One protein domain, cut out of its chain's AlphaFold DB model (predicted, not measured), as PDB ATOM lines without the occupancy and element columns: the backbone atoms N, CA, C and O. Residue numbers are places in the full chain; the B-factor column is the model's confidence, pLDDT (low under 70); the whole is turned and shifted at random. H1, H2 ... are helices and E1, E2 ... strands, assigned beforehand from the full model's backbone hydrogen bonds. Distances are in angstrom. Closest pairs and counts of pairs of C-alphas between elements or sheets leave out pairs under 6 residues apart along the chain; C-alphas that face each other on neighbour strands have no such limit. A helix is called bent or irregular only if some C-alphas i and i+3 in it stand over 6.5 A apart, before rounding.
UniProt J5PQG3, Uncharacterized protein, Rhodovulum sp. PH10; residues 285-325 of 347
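What this domain is: This is residues 285 to 325 of the 347 residues of an uncharacterized protein of Rhodovulum sp. PH10 (UniProt J5PQG3). One long, single helix, H1, makes nearly the full length of a rod, and at its beginning the chain turns a corner into a short arm that holds the strand E1, as in an L with a small foot. No second layer covers the helix: residues 303 to 325 of H1 stand free, and so do residues 285 to 290 in the arm. The printed part has 41 residues, with one named strand and then one named helix along the chain, and its class is mostly helix. It is extended, with a radius of gyration of the C-alphas of 15.3 A, and the C-alphas span 47 by 21 by 11 A.

Where its parts are: H1 is residues 296 to 325, 44.1 A from first to last C-alpha. It begins with C-alpha 296 at (22.483, 12.670, -41.479) and ends with C-alpha 325 at (29.445, 54.052, -55.198). E1 is residues 287 to 290, with C-alpha 287 at (5.654, 20.523, -46.171).

How they stand to each other: H1 is not bent, and in its backbone every O i to N i+4 pair is within hydrogen-bond range. E1 and H1 are apart, with no C-alpha of the one within 8 A of the other. A tight link of 5 residues, 291 to 295, joins them. E1 pairs with no named strand.

The domain as a whole: The two C-alphas farthest apart are those of Gly 293, in the link, and Ala 325, at 47.1 A. The C-alphas of Asp 285 and Ala 325, the first and last printed, are 37.7 A apart. The printed part has no cut. The mean pLDDT of the printed part is 72.7, and 13 residues are under 70, among them residues 285 to 288, 309 to 310 and 320 to 321.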
ATOM      1  N   ASP A 285       8.808  23.682 -49.393       63.94
ATOM      2  CA  ASP A 285       7.682  23.604 -50.345       63.94
ATOM      3  C   ASP A 285       6.294  23.427 -49.698       63.94
ATOM      4  O   ASP A 285       5.398  22.775 -50.225       63.94
ATOM      5  N   GLY A 286       6.107  24.030 -48.517       57.50
ATOM      6  CA  GLY A 286       4.856  23.957 -47.756       57.50
ATOM      7  C   GLY A 286       4.676  22.678 -46.930       57.50
ATOM      8  O   GLY A 286       3.676  22.572 -46.222       57.50
ATOM      9  N   VAL A 287       5.642  21.757 -46.964       66.06
ATOM     10  CA  VAL A 287       5.654  20.523 -46.171       66.06
ATOM     11  C   VAL A 287       6.474  20.714 -44.896       66.06
ATOM     12  O   VAL A 287       7.578  21.260 -44.922       66.06
ATOM     13  N   ASP A 288       5.917  20.249 -43.779       67.44
ATOM     14  CA  ASP A 288       6.506  20.322 -42.444       67.44
ATOM     15  C   ASP A 288       7.395  19.102 -42.167       67.44
ATOM     16  O   ASP A 288       6.905  17.980 -42.047       67.44
ATOM     17  N   TYR A 289       8.703  19.318 -42.020       74.19
ATOM     18  CA  TYR A 289       9.670  18.276 -41.662       74.19
ATOM     19  C   TYR A 289      10.154  18.442 -40.223       74.19
ATOM     20  O   TYR A 289      10.614  19.517 -39.839       74.19
ATOM     21  N   ASP A 290      10.134  17.372 -39.429       78.19
ATOM     22  CA  ASP A 290      10.815  17.371 -38.133       78.19
ATOM     23  C   ASP A 290      12.337  17.397 -38.337       78.19
ATOM     24  O   ASP A 290      12.942  16.434 -38.812       78.19
ATOM     25  N   LEU A 291      12.976  18.488 -37.913       70.12
ATOM     26  CA  LEU A 291      14.430  18.649 -37.941       70.12
ATOM     27  C   LEU A 291      15.165  17.536 -37.183       70.12
ATOM     28  O   LEU A 291      16.307  17.214 -37.524       70.12
ATOM     29  N   ALA A 292      14.553  16.953 -36.148       71.31
ATOM     30  CA  ALA A 292      15.172  15.864 -35.405       71.31
ATOM     31  C   ALA A 292      15.142  14.538 -36.186       71.31
ATOM     32  O   ALA A 292      16.119  13.786 -36.098       71.31
ATOM     33  N   GLY A 293      14.080  14.309 -36.966       72.19
ATOM     34  CA  GLY A 293      13.872  13.150 -37.836       72.19
ATOM     35  C   GLY A 293      14.612  13.195 -39.178       72.19
ATOM     36  O   GLY A 293      14.618  12.199 -39.895       72.19
ATOM     37  N   LEU A 294      15.271  14.309 -39.521       78.69
ATOM     38  CA  LEU A 294      16.102  14.384 -40.725       78.69
ATOM     39  C   LEU A 294      17.286  13.402 -40.660       78.69
ATOM     40  O   LEU A 294      17.964  13.297 -39.624       78.69
ATOM     41  N   SER A 295      17.571  12.750 -41.795       81.81
ATOM     42  CA  SER A 295      18.757  11.905 -41.967       81.81
ATOM     43  C   SER A 295      20.052  12.712 -41.790       81.81
ATOM     44  O   SER A 295      20.049  13.950 -41.806       81.81
ATOM     45  N   ALA A 296      21.179  12.021 -41.602       69.50
ATOM     46  CA  ALA A 296      22.483  12.670 -41.479       69.50
ATOM     47  C   ALA A 296      22.822  13.491 -42.736       69.50
ATOM     48  O   ALA A 296      23.296  14.623 -42.641       69.50
ATOM     49  N   GLU A 297      22.476  12.958 -43.904       76.88
ATOM     50  CA  GLU A 297      22.651  13.586 -45.211       76.88
ATOM     51  C   GLU A 297      21.778  14.840 -45.334       76.88
ATOM     52  O   GLU A 297      22.274  15.898 -45.715       76.88
ATOM     53  N   ALA A 298      20.501  14.773 -44.941       69.31
ATOM     54  CA  ALA A 298      19.598  15.924 -44.974       69.31
ATOM     55  C   ALA A 298      20.059  17.055 -44.035       69.31
ATOM     56  O   ALA A 298      19.974  18.235 -44.382       69.31
ATOM     57  N   LYS A 299      20.615  16.713 -42.864       72.94
ATOM     58  CA  LYS A 299      21.223  17.689 -41.943       72.94
ATOM     59  C   LYS A 299      22.481  18.328 -42.534       72.94
ATOM     60  O   LYS A 299      22.651  19.539 -42.394       72.94
ATOM     61  N   ALA A 300      23.323  17.550 -43.211       75.19
ATOM     62  CA  ALA A 300      24.501  18.070 -43.902       75.19
ATOM     63  C   ALA A 300      24.110  19.036 -45.036       75.19
ATOM     64  O   ALA A 300      24.681  20.117 -45.149       75.19
ATOM     65  N   GLN A 301      23.074  18.711 -45.816       76.19
ATOM     66  CA  GLN A 301      22.581  19.611 -46.862       76.19
ATOM     67  C   GLN A 301      21.970  20.895 -46.298       76.19
ATOM     68  O   GLN A 301      22.237  21.976 -46.814       76.19
ATOM     69  N   LEU A 302      21.224  20.813 -45.192       76.25
ATOM     70  CA  LEU A 302      20.706  22.001 -44.511       76.25
ATOM     71  C   LEU A 302      21.836  22.935 -44.048       76.25
ATOM     72  O   LEU A 302      21.719  24.152 -44.175       76.25
ATOM     73  N   GLN A 303      22.938  22.381 -43.535       74.81
ATOM     74  CA  GLN A 303      24.118  23.163 -43.155       74.81
ATOM     75  C   GLN A 303      24.782  23.822 -44.370       74.81
ATOM     76  O   GLN A 303      25.135  24.999 -44.301       74.81
ATOM     77  N   ASN A 304      24.896  23.102 -45.488       78.19
ATOM     78  CA  ASN A 304      25.429  23.656 -46.734       78.19
ATOM     79  C   ASN A 304      24.564  24.815 -47.251       78.19
ATOM     80  O   ASN A 304      25.099  25.868 -47.584       78.19
ATOM     81  N   ILE A 305      23.236  24.661 -47.253       78.75
ATOM     82  CA  ILE A 305      22.295  25.721 -47.651       78.75
ATOM     83  C   ILE A 305      22.461  26.948 -46.750       78.75
ATOM     84  O   ILE A 305      22.609  28.057 -47.246       78.75
ATOM     85  N   GLN A 306      22.540  26.758 -45.430       70.94
ATOM     86  CA  GLN A 306      22.756  27.864 -44.492       70.94
ATOM     87  C   GLN A 306      24.089  28.586 -44.719       70.94
ATOM     88  O   GLN A 306      24.158  29.805 -44.553       70.94
ATOM     89  N   ALA A 307      25.146  27.858 -45.085       69.19
ATOM     90  CA  ALA A 307      26.432  28.452 -45.435       69.19
ATOM     91  C   ALA A 307      26.339  29.269 -46.738       69.19
ATOM     92  O   ALA A 307      26.856  30.386 -46.802       69.19
ATOM     93  N   VAL A 308      25.627  28.756 -47.745       76.06
ATOM     94  CA  VAL A 308      25.362  29.466 -49.006       76.06
ATOM     95  C   VAL A 308      24.524  30.724 -48.767       76.06
ATOM     96  O   VAL A 308      24.874  31.786 -49.274       76.06
ATOM     97  N   ASP A 309      23.480  30.653 -47.941       67.94
ATOM     98  CA  ASP A 309      22.631  31.801 -47.600       67.94
ATOM     99  C   ASP A 309      23.416  32.908 -46.888       67.94
ATOM    100  O   ASP A 309      23.221  34.099 -47.154       67.94
ATOM    101  N   GLN A 310      24.339  32.533 -45.998       67.62
ATOM    102  CA  GLN A 310      25.224  33.486 -45.328       67.62
ATOM    103  C   GLN A 310      26.155  34.187 -46.321       67.62
ATOM    104  O   GLN A 310      26.330  35.407 -46.241       67.62
ATOM    105  N   GLU A 311      26.718  33.447 -47.278       75.62
ATOM    106  CA  GLU A 311      27.585  34.033 -48.300       75.62
ATOM    107  C   GLU A 311      26.795  34.906 -49.283       75.62
ATOM    108  O   GLU A 311      27.230  36.009 -49.615       75.62
ATOM    109  N   LEU A 312      25.584  34.496 -49.673       72.81
ATOM    110  CA  LEU A 312      24.679  35.319 -50.479       72.81
ATOM    111  C   LEU A 312      24.328  36.627 -49.766       72.81
ATOM    112  O   LEU A 312      24.383  37.695 -50.380       72.81
ATOM    113  N   ALA A 313      24.031  36.580 -48.467       63.25
ATOM    114  CA  ALA A 313      23.790  37.781 -47.677       63.25
ATOM    115  C   ALA A 313      25.030  38.695 -47.640       63.25
ATOM    116  O   ALA A 313      24.906  39.914 -47.797       63.25
ATOM    117  N   ARG A 314      26.235  38.124 -47.500       77.56
ATOM    118  CA  ARG A 314      27.502  38.874 -47.549       77.56
ATOM    119  C   ARG A 314      27.698  39.567 -48.900       77.56
ATOM    120  O   ARG A 314      27.990  40.764 -48.939       77.56
ATOM    121  N   LEU A 315      27.493  38.844 -49.998       83.31
ATOM    122  CA  LEU A 315      27.608  39.373 -51.358       83.31
ATOM    123  C   LEU A 315      26.559  40.455 -51.642       83.31
ATOM    124  O   LEU A 315      26.874  41.459 -52.275       83.31
ATOM    125  N   GLN A 316      25.334  40.322 -51.125       77.69
ATOM    126  CA  GLN A 316      24.300  41.356 -51.250       77.69
ATOM    127  C   GLN A 316      24.693  42.663 -50.551       77.69
ATOM    128  O   GLN A 316      24.444  43.744 -51.092       77.69
ATOM    129  N   VAL A 317      25.346  42.588 -49.387       70.00
ATOM    130  CA  VAL A 317      25.887  43.770 -48.696       70.00
ATOM    131  C   VAL A 317      26.974  44.441 -49.538       70.00
ATOM    132  O   VAL A 317      26.942  45.659 -49.724       70.00
ATOM    133  N   GLN A 318      27.896  43.663 -50.108       70.69
ATOM    134  CA  GLN A 318      28.940  44.196 -50.992       70.69
ATOM    135  C   GLN A 318      28.345  44.824 -52.260       70.69
ATOM    136  O   GLN A 318      28.713  45.936 -52.639       70.69
ATOM    137  N   ALA A 319      27.363  44.170 -52.879       74.50
ATOM    138  CA  ALA A 319      26.662  44.691 -54.045       74.50
ATOM    139  C   ALA A 319      25.923  46.004 -53.734       74.50
ATOM    140  O   ALA A 319      25.915  46.915 -54.562       74.50
ATOM    141  N   ALA A 320      25.325  46.142 -52.546       68.00
ATOM    142  CA  ALA A 320      24.687  47.386 -52.116       68.00
ATOM    143  C   ALA A 320      25.702  48.535 -51.953       68.00
ATOM    144  O   ALA A 320      25.432  49.662 -52.379       68.00
ATOM    145  N   ALA A 321      26.890  48.248 -51.412       65.06
ATOM    146  CA  ALA A 321      27.978  49.222 -51.321       65.06
ATOM    147  C   ALA A 321      28.450  49.676 -52.715       65.06
ATOM    148  O   ALA A 321      28.547  50.876 -52.978       65.06
ATOM    149  N   LEU A 322      28.644  48.737 -53.644       73.00
ATOM    150  CA  LEU A 322      29.035  49.039 -55.026       73.00
ATOM    151  C   LEU A 322      27.956  49.823 -55.788       73.00
ATOM    152  O   LEU A 322      28.277  50.767 -56.508       73.00
ATOM    153  N   LYS A 323      26.670  49.500 -55.600       79.94
ATOM    154  CA  LYS A 323      25.554  50.282 -56.164       79.94
ATOM    155  C   LYS A 323      25.543  51.717 -55.639       79.94
ATOM    156  O   LYS A 323      25.291  52.639 -56.409       79.94
ATOM    157  N   THR A 324      25.856  51.909 -54.359       78.00
ATOM    158  CA  THR A 324      25.977  53.244 -53.758       78.00
ATOM    159  C   THR A 324      27.115  54.027 -54.406       78.00
ATOM    160  O   THR A 324      26.887  55.134 -54.885       78.00
ATOM    161  N   ALA A 325      28.307  53.430 -54.521       68.88
ATOM    162  CA  ALA A 325      29.445  54.052 -55.198       68.88
ATOM    163  C   ALA A 325      29.132  54.397 -56.666       68.88
ATOM    164  O   ALA A 325      29.390  55.512 -57.112       68.88
TER     165      ALA A 325